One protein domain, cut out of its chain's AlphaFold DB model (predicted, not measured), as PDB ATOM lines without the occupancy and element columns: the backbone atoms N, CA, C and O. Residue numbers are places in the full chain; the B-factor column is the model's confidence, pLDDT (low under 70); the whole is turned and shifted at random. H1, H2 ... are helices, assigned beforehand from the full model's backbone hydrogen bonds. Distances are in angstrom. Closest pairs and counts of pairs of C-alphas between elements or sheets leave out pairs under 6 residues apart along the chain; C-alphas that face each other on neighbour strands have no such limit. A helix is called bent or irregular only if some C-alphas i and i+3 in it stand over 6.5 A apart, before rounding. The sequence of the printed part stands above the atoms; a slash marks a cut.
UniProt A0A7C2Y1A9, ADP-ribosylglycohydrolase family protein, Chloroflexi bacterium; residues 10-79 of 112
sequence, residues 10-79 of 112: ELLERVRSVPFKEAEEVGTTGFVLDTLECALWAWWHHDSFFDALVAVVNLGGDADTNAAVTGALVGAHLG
ATOM      1  N   GLU A  10     152.927 147.306 182.175       92.19
ATOM      2  CA  GLU A  10     152.244 147.653 180.920       92.19
ATOM      3  C   GLU A  10     153.234 147.950 179.781       92.19
ATOM      4  O   GLU A  10     153.062 147.478 178.660       92.19
ATOM      5  N   LEU A  11     154.322 148.675 180.069       91.75
ATOM      6  CA  LEU A  11     155.371 148.948 179.085       91.75
ATOM      7  C   LEU A  11     156.020 147.642 178.607       91.75
ATOM      8  O   LEU A  11     156.193 147.431 177.408       91.75
ATOM      9  N   LEU A  12     156.377 146.760 179.545       92.31
ATOM     10  CA  LEU A  12     156.996 145.474 179.221       92.31
ATOM     11  C   LEU A  12     156.060 144.571 178.416       92.31
ATOM     12  O   LEU A  12     156.524 143.875 177.515       92.31
ATOM     13  N   GLU A  13     154.771 144.570 178.745       93.00
ATOM     14  CA  GLU A  13     153.750 143.822 178.016       93.00
ATOM     15  C   GLU A  13     153.655 144.295 176.565       93.00
ATOM     16  O   GLU A  13     153.825 143.482 175.655       93.00
ATOM     17  N   ARG A  14     153.500 145.606 176.341       93.31
ATOM     18  CA  ARG A  14     153.404 146.166 174.987       93.31
ATOM     19  C   ARG A  14     154.632 145.860 174.147       93.31
ATOM     20  O   ARG A  14     154.505 145.274 173.075       93.31
ATOM     21  N   VAL A  15     155.829 146.127 174.674       93.94
ATOM     22  CA  VAL A  15     157.095 145.852 173.969       93.94
ATOM     23  C   VAL A  15     157.234 144.371 173.605       93.94
ATOM     24  O   VAL A  15     157.708 144.048 172.521       93.94
ATOM     25  N   ARG A  16     156.818 143.449 174.484       95.00
ATOM     26  CA  ARG A  16     156.875 142.002 174.209       95.00
ATOM     27  C   ARG A  16     155.825 141.535 173.209       95.00
ATOM     28  O   ARG A  16     156.054 140.525 172.550       95.00
ATOM     29  N   SER A  17     154.692 142.225 173.130       96.06
ATOM     30  CA  SER A  17     153.613 141.886 172.203       96.06
ATOM     31  C   SER A  17     153.896 142.339 170.772       96.06
ATOM     32  O   SER A  17     153.394 141.707 169.850       96.06
ATOM     33  N   VAL A  18     154.740 143.368 170.591       97.31
ATOM     34  CA  VAL A  18     155.051 143.978 169.289       97.31
ATOM     35  C   VAL A  18     155.255 142.948 168.174       97.31
ATOM     36  O   VAL A  18     154.516 143.055 167.203       97.31
ATOM     37  N   PRO A  19     156.145 141.935 168.288       97.94
ATOM     38  CA  PRO A  19     156.410 140.975 167.206       97.94
ATOM     39  C   PRO A  19     155.214 140.151 166.720       97.94
ATOM     40  O   PRO A  19     155.343 139.435 165.731       97.94
ATOM     41  N   PHE A  20     154.108 140.167 167.462       97.62
ATOM     42  CA  PHE A  20     152.925 139.350 167.217       97.62
ATOM     43  C   PHE A  20     151.685 140.186 166.891       97.62
ATOM     44  O   PHE A  20     150.614 139.606 166.754       97.62
ATOM     45  N   LYS A  21     151.811 141.518 166.829       97.25
ATOM     46  CA  LYS A  21     150.694 142.418 166.545       97.25
ATOM     47  C   LYS A  21     150.498 142.602 165.049       97.25
ATOM     48  O   LYS A  21     151.442 142.929 164.330       97.25
ATOM     49  N   GLU A  22     149.249 142.522 164.623       97.31
ATOM     50  CA  GLU A  22     148.815 143.015 163.322       97.31
ATOM     51  C   GLU A  22     148.544 144.527 163.374       97.31
ATOM     52  O   GLU A  22     148.399 145.124 164.447       97.31
ATOM     53  N   ALA A  23     148.471 145.163 162.205       96.38
ATOM     54  CA  ALA A  23     148.309 146.612 162.068       96.38
ATOM     55  C   ALA A  23     147.097 147.163 162.847       96.38
ATOM     56  O   ALA A  23     147.182 148.216 163.476       96.38
ATOM     57  N   GLU A  24     145.977 146.438 162.855       95.56
ATOM     58  CA  GLU A  24     144.735 146.844 163.523       95.56
ATOM     59  C   GLU A  24     144.817 146.790 165.059       95.56
ATOM     60  O   GLU A  24     143.963 147.355 165.744       95.56
ATOM     61  N   GLU A  25     145.829 146.117 165.609       96.81
ATOM     62  CA  GLU A  25     146.045 145.951 167.051       96.81
ATOM     63  C   GLU A  25     147.009 146.996 167.634       96.81
ATOM     64  O   GLU A  25     147.249 147.036 168.850       96.81
ATOM     65  N   VAL A  26     147.597 147.831 166.776       96.44
ATOM     66  CA  VAL A  26     148.541 148.879 167.162       96.44
ATOM     67  C   VAL A  26     147.775 150.090 167.691       96.44
ATOM     68  O   VAL A  26     146.877 150.618 167.037       96.44
ATOM     69  N   GLY A  27     148.141 150.561 168.886       93.50
ATOM     70  CA  GLY A  27     147.594 151.803 169.427       93.50
ATOM     71  C   GLY A  27     148.035 153.012 168.597       93.50
ATOM     72  O   GLY A  27     149.221 153.187 168.333       93.50
ATOM     73  N   THR A  28     147.090 153.871 168.211       95.88
ATOM     74  CA  THR A  28     147.349 155.049 167.359       95.88
ATOM     75  C   THR A  28     147.004 156.375 168.032       95.88
ATOM     76  O   THR A  28     146.940 157.410 167.372       95.88
ATOM     77  N   THR A  29     146.759 156.381 169.342       95.50
ATOM     78  CA  THR A  29     146.428 157.613 170.072       95.50
ATOM     79  C   THR A  29     147.685 158.416 170.425       95.50
ATOM     80  O   THR A  29     148.799 157.906 170.340       95.50
ATOM     81  N   GLY A  30     147.511 159.656 170.892       90.06
ATOM     82  CA  GLY A  30     148.604 160.475 171.439       90.06
ATOM     83  C   GLY A  30     149.092 160.045 172.828       90.06
ATOM     84  O   GLY A  30     149.773 160.804 173.520       90.06
ATOM     85  N   PHE A  31     148.702 158.857 173.299       96.31
ATOM     86  CA  PHE A  31     149.223 158.295 174.535       96.31
ATOM     87  C   PHE A  31     150.637 157.746 174.320       96.31
ATOM     88  O   PHE A  31     150.890 156.977 173.401       96.31
ATOM     89  N   VAL A  32     151.560 158.080 175.224       95.44
ATOM     90  CA  VAL A  32     152.994 157.766 175.076       95.44
ATOM     91  C   VAL A  32     153.296 156.281 174.838       95.44
ATOM     92  O   VAL A  32     154.222 155.960 174.094       95.44
ATOM     93  N   LEU A  33     152.531 155.366 175.445       95.81
ATOM     94  CA  LEU A  33     152.739 153.931 175.244       95.81
ATOM     95  C   LEU A  33     152.219 153.450 173.887       95.81
ATOM     96  O   LEU A  33     152.815 152.534 173.327       95.81
ATOM     97  N   ASP A  34     151.175 154.083 173.347       96.62
ATOM     98  CA  ASP A  34     150.687 153.805 171.993       96.62
ATOM     99  C   ASP A  34     151.720 154.279 170.960       96.62
ATOM    100  O   ASP A  34     152.127 153.503 170.101       96.62
ATOM    101  N   THR A  35     152.253 155.498 171.104       97.75
ATOM    102  CA  THR A  35     153.305 156.023 170.215       97.75
ATOM    103  C   THR A  35     154.568 155.162 170.228       97.75
ATOM    104  O   THR A  35     155.137 154.872 169.174       97.75
ATOM    105  N   LEU A  36     155.019 154.731 171.412       97.00
ATOM    106  CA  LEU A  36     156.185 153.854 171.534       97.00
ATOM    107  C   LEU A  36     155.935 152.484 170.890       97.00
ATOM    108  O   LEU A  36     156.795 151.979 170.170       97.00
ATOM    109  N   GLU A  37     154.777 151.882 171.158       97.19
ATOM    110  CA  GLU A  37     154.386 150.604 170.569       97.19
ATOM    111  C   GLU A  37     154.301 150.692 169.045       97.19
ATOM    112  O   GLU A  37     154.842 149.826 168.365       97.19
ATOM    113  N   CYS A  38     153.709 151.761 168.514       97.88
ATOM    114  CA  CYS A  38     153.596 152.020 167.083       97.88
ATOM    115  C   CYS A  38     154.972 152.125 166.406       97.88
ATOM    116  O   CYS A  38     155.229 151.457 165.403       97.88
ATOM    117  N   ALA A  39     155.904 152.873 167.006       98.31
ATOM    118  CA  ALA A  39     157.266 152.995 166.490       98.31
ATOM    119  C   ALA A  39     158.033 151.664 166.510       98.31
ATOM    120  O   ALA A  39     158.720 151.328 165.543       98.31
ATOM    121  N   LEU A  40     157.912 150.890 167.594       98.31
ATOM    122  CA  LEU A  40     158.549 149.574 167.710       98.31
ATOM    123  C   LEU A  40     157.933 148.551 166.757       98.31
ATOM    124  O   LEU A  40     158.663 147.752 166.176       98.31
ATOM    125  N   TRP A  41     156.612 148.584 166.582       98.56
ATOM    126  CA  TRP A  41     155.905 147.740 165.628       98.56
ATOM    127  C   TRP A  41     156.401 147.984 164.211       98.56
ATOM    128  O   TRP A  41     156.825 147.037 163.550       98.56
ATOM    129  N   ALA A  42     156.472 149.245 163.790       98.56
ATOM    130  CA  ALA A  42     156.948 149.590 162.462       98.56
ATOM    131  C   ALA A  42     158.424 149.224 162.248       98.56
ATOM    132  O   ALA A  42     158.778 148.705 161.195       98.56
ATOM    133  N   TRP A  43     159.274 149.446 163.258       98.44
ATOM    134  CA  TRP A  43     160.680 149.032 163.227       98.44
ATOM    135  C   TRP A  43     160.850 147.509 163.125       98.44
ATOM    136  O   TRP A  43     161.782 147.045 162.477       98.44
ATOM    137  N   TRP A  44     159.968 146.731 163.756       98.44
ATOM    138  CA  TRP A  44     160.048 145.270 163.745       98.44
ATOM    139  C   TRP A  44     159.492 144.634 162.461       98.44
ATOM    140  O   TRP A  44     159.997 143.600 162.032       98.44
ATOM    141  N   HIS A  45     158.451 145.221 161.857       98.44
ATOM    142  CA  HIS A  45     157.706 144.607 160.743       98.44
ATOM    143  C   HIS A  45     158.117 145.111 159.357       98.44
ATOM    144  O   HIS A  45     157.641 144.582 158.350       98.44
ATOM    145  N   HIS A  46     158.986 146.120 159.279       98.38
ATOM    146  CA  HIS A  46     159.397 146.716 158.014       98.38
ATOM    147  C   HIS A  46     160.912 146.903 157.940       98.38
ATOM    148  O   HIS A  46     161.533 147.465 158.839       98.38
ATOM    149  N   ASP A  47     161.494 146.505 156.809       97.00
ATOM    150  CA  ASP A  47     162.942 146.562 156.575       97.00
ATOM    151  C   ASP A  47     163.413 147.898 155.970       97.00
ATOM    152  O   ASP A  47     164.611 148.113 155.775       97.00
ATOM    153  N   SER A  48     162.487 148.803 155.632       98.31
ATOM    154  CA  SER A  48     162.804 150.075 154.981       98.31
ATOM    155  C   SER A  48     162.163 151.263 155.694       98.31
ATOM    156  O   SER A  48     161.045 151.187 156.207       98.31
ATOM    157  N   PHE A  49     162.864 152.401 155.689       98.56
ATOM    158  CA  PHE A  49     162.356 153.655 156.253       98.56
ATOM    159  C   PHE A  49     161.049 154.087 155.581       98.56
ATOM    160  O   PHE A  49     160.138 154.575 156.246       98.56
ATOM    161  N   PHE A  50     160.956 153.892 154.262       98.25
ATOM    162  CA  PHE A  50     159.763 154.214 153.490       98.25
ATOM    163  C   PHE A  50     158.572 153.368 153.943       98.25
ATOM    164  O   PHE A  50     157.547 153.935 154.315       98.25
ATOM    165  N   ASP A  51     158.712 152.039 153.960       98.56
ATOM    166  CA  ASP A  51     157.606 151.137 154.294       98.56
ATOM    167  C   ASP A  51     157.156 151.326 155.744       98.56
ATOM    168  O   ASP A  51     155.958 151.431 155.996       98.56
ATOM    169  N   ALA A  52     158.102 151.484 156.678       98.62
ATOM    170  CA  ALA A  52     157.801 151.727 158.086       98.62
ATOM    171  C   ALA A  52     156.972 153.005 158.295       98.62
ATOM    172  O   ALA A  52     155.956 152.988 158.991       98.62
ATOM    173  N   LEU A  53     157.371 154.122 157.676       98.38
ATOM    174  CA  LEU A  53     156.649 155.389 157.832       98.38
ATOM    175  C   LEU A  53     155.321 155.397 157.088       98.38
ATOM    176  O   LEU A  53     154.346 155.933 157.612       98.38
ATOM    177  N   VAL A  54     155.256 154.808 155.890       98.44
ATOM    178  CA  VAL A  54     153.989 154.674 155.160       98.44
ATOM    179  C   VAL A  54     153.005 153.833 155.964       98.44
ATOM    180  O   VAL A  54     151.837 154.210 156.047       98.44
ATOM    181  N   ALA A  55     153.450 152.735 156.577       98.38
ATOM    182  CA  ALA A  55     152.598 151.909 157.421       98.38
ATOM    183  C   ALA A  55     152.037 152.720 158.595       98.38
ATOM    184  O   ALA A  55     150.821 152.844 158.716       98.38
ATOM    185  N   VAL A  56     152.903 153.369 159.382       98.31
ATOM    186  CA  VAL A  56     152.491 154.152 160.562       98.31
ATOM    187  C   VAL A  56     151.552 155.299 160.215       98.31
ATOM    188  O   VAL A  56     150.543 155.487 160.890       98.31
ATOM    189  N   VAL A  57     151.836 156.053 159.152       98.19
ATOM    190  CA  VAL A  57     150.958 157.156 158.731       98.19
ATOM    191  C   VAL A  57     149.577 156.636 158.318       98.19
ATOM    192  O   VAL A  57     148.569 157.275 158.620       98.19
ATOM    193  N   ASN A  58     149.506 155.471 157.664       98.31
ATOM    194  CA  ASN A  58     148.236 154.877 157.239       98.31
ATOM    195  C   ASN A  58     147.430 154.241 158.381       98.31
ATOM    196  O   ASN A  58     146.227 154.046 158.208       98.31
ATOM    197  N   LEU A  59     148.031 153.977 159.548       97.50
ATOM    198  CA  LEU A  59     147.280 153.586 160.748       97.50
ATOM    199  C   LEU A  59     146.366 154.721 161.257       97.50
ATOM    200  O   LEU A  59     145.387 154.470 161.963       97.50
ATOM    201  N   GLY A  60     146.648 155.974 160.881       96.00
ATOM    202  CA  GLY A  60     145.868 157.141 161.285       96.00
ATOM    203  C   GLY A  60     146.058 157.509 162.761       96.00
ATOM    204  O   GLY A  60     147.128 157.317 163.334       96.00
ATOM    205  N   GLY A  61     145.017 158.089 163.370       96.75
ATOM    206  CA  GLY A  61     145.074 158.590 164.748       96.75
ATOM    207  C   GLY A  61     145.980 159.819 164.885       96.75
ATOM    208  O   GLY A  61     145.857 160.766 164.109       96.75
ATOM    209  N   ASP A  62     146.882 159.799 165.866       97.62
ATOM    210  CA  ASP A  62     147.951 160.789 166.074       97.62
ATOM    211  C   ASP A  62     149.141 160.496 165.135       97.62
ATOM    212  O   ASP A  62     150.245 160.119 165.539       97.62
ATOM    213  N   ALA A  63     148.857 160.547 163.831       97.50
ATOM    214  CA  ALA A  63     149.765 160.082 162.789       97.50
ATOM    215  C   ALA A  63     151.063 160.900 162.724       97.50
ATOM    216  O   ALA A  63     152.113 160.341 162.411       97.50
ATOM    217  N   ASP A  64     151.023 162.201 163.020       97.56
ATOM    218  CA  ASP A  64     152.202 163.065 163.023       97.56
ATOM    219  C   ASP A  64     153.152 162.725 164.173       97.56
ATOM    220  O   ASP A  64     154.349 162.549 163.929       97.56
ATOM    221  N   THR A  65     152.640 162.542 165.395       97.81
ATOM    222  CA  THR A  65     153.477 162.152 166.540       97.81
ATOM    223  C   THR A  65     154.038 160.744 166.360       97.81
ATOM    224  O   THR A  65     155.243 160.524 166.532       97.81
ATOM    225  N   ASN A  66     153.198 159.794 165.940       98.31
ATOM    226  CA  ASN A  66     153.613 158.411 165.710       98.31
ATOM    227  C   ASN A  66     154.662 158.315 164.595       98.31
ATOM    228  O   ASN A  66     155.690 157.653 164.770       98.31
ATOM    229  N   ALA A  67     154.474 159.020 163.475       98.06
ATOM    230  CA  ALA A  67     155.445 159.040 162.384       98.06
ATOM    231  C   ALA A  67     156.750 159.749 162.772       98.06
ATOM    232  O   ALA A  67     157.822 159.297 162.368       98.06
ATOM    233  N   ALA A  68     156.697 160.815 163.578       97.81
ATOM    234  CA  ALA A  68     157.895 161.510 164.048       97.81
ATOM    235  C   ALA A  68     158.776 160.603 164.924       97.81
ATOM    236  O   ALA A  68     159.987 160.508 164.699       97.81
ATOM    237  N   VAL A  69     158.178 159.893 165.887       98.44
ATOM    238  CA  VAL A  69     158.911 158.959 166.760       98.44
ATOM    239  C   VAL A  69     159.396 157.735 165.981       98.44
ATOM    240  O   VAL A  69     160.547 157.325 166.145       98.44
ATOM    241  N   THR A  70     158.576 157.200 165.070       98.56
ATOM    242  CA  THR A  70     158.984 156.104 164.175       98.56
ATOM    243  C   THR A  70     160.165 156.516 163.299       98.56
ATOM    244  O   THR A  70     161.146 155.784 163.207       98.56
ATOM    245  N   GLY A  71     160.125 157.712 162.705       98.06
ATOM    246  CA  GLY A  71     161.204 158.242 161.872       98.06
ATOM    247  C   GLY A  71     162.509 158.418 162.640       98.06
ATOM    248  O   GLY A  71     163.571 158.094 162.113       98.06
ATOM    249  N   ALA A  72     162.442 158.857 163.899       97.88
ATOM    250  CA  ALA A  72     163.619 158.933 164.759       97.88
ATOM    251  C   ALA A  72     164.222 157.542 165.030       97.88
ATOM    252  O   ALA A  72     165.429 157.363 164.871       97.88
ATOM    253  N   LEU A  73     163.396 156.554 165.397       98.38
ATOM    254  CA  LEU A  73     163.853 155.195 165.708       98.38
ATOM    255  C   LEU A  73     164.404 154.469 164.472       98.38
ATOM    256  O   LEU A  73     165.540 153.995 164.474       98.38
ATOM    257  N   VAL A  74     163.609 154.399 163.404       98.38
ATOM    258  CA  VAL A  74     163.964 153.682 162.174       98.38
ATOM    259  C   VAL A  74     165.102 154.396 161.442       98.38
ATOM    260  O   VAL A  74     166.013 153.742 160.944       98.38
ATOM    261  N   GLY A  75     165.114 155.733 161.437       97.62
ATOM    262  CA  GLY A  75     166.209 156.523 160.868       97.62
ATOM    263  C   GLY A  75     167.530 156.337 161.616       97.62
ATOM    264  O   GLY A  75     168.576 156.210 160.983       97.62
ATOM    265  N   ALA A  76     167.501 156.242 162.950       97.12
ATOM    266  CA  ALA A  76     168.691 155.910 163.733       97.12
ATOM    267  C   ALA A  76     169.199 154.484 163.456       97.12
ATOM    268  O   ALA A  76     170.404 154.249 163.500       97.12
ATOM    269  N   HIS A  77     168.297 153.541 163.157       98.12
ATOM    270  CA  HIS A  77     168.648 152.155 162.845       98.12
ATOM    271  C   HIS A  77     169.231 151.979 161.433       98.12
ATOM    272  O   HIS A  77     170.248 151.309 161.271       98.12
ATOM    273  N   LEU A  78     168.593 152.574 160.421       97.81
ATOM    274  CA  LEU A  78     168.939 152.380 159.007       97.81
ATOM    275  C   LEU A  78     169.936 153.421 158.469       97.81
ATOM    276  O   LEU A  78     170.543 153.210 157.419       97.81
ATOM    277  N   GLY A  79     170.127 154.530 159.184       96.50
ATOM    278  CA  GLY A  79     170.991 155.633 158.777       96.50
ATOM    279  C   GLY A  79     170.313 156.640 157.842       96.50
ATOM    280  O   GLY A  79     169.228 156.418 157.306       96.50
TER     281      GLY A  79
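This is residues 10 to 79 of the 112 residues of the protein "ADP-ribosylglycohydrolase family protein" of Chloroflexi bacterium (UniProt A0A7C2Y1A9). Helix H2 lies in the middle, with H1 beside it on one side and a helical hairpin of H3 and H4 packed on its other side, crossing it obliquely. The long link of residues 21 to 31 leads from the end of H1 back to the start of H2, and these two helices run the same way. The printed part has 70 residues, with four named helices in the order H1, H2, H3, H4 and no named strand; its class is all helix. It is compact, with a radius of gyration of the C-alphas of 10.6 A and spans of 30 by 22 by 18 A.

Begin at H1, residues 10 to 20, which touches H2, residues 32 to 45, at a shallow tilt of 24 degrees; their closest C-alphas, those of Val 18 and Trp 41, are 5.3 A apart. H2 is the hub, touching three helices. It touches H3, residues 49 to 58, at a steep tilt of 47 degrees, opposite ways; look at Ala 42 and Ala 52, whose C-alphas come closest at 4.9 A. H4, residues 63 to 78, touches H2 at a steep tilt of 46 degrees, the same way, with the closest C-alphas, those of Ala 39 and Thr 70, 4.2 A apart. H3 and H4 form a helical hairpin at a shallow tilt of 16 degrees, with the closest C-alphas, those of Val 57 and Ala 63, 5.1 A apart. H1 is apart from H3 and H4. In H2, H3 and H4 every O i to N i+4 pair is within hydrogen-bond range; in H1 5 of 7 are.

Find C-alpha 10 at (152.244, 147.653, 180.920); from there H1 runs 16.0 A to C-alpha 20. H1 is irregular, with C-alphas 16 and 19 7.1 A apart. H2 spans 20.0 A and H3 14.2 A. H4, the longest helix by residues, runs 21.0 A to C-alpha 78 at (168.939, 152.380, 159.007).

The C-alphas of Glu 10 and Gly 79, the two farthest apart, are 30.1 A apart. The link from H1 to H2 is long; those from H2 to H3 and H3 to H4 are tight. The printed part has no cut, its mean pLDDT is 97.0, and no printed residue is under 70.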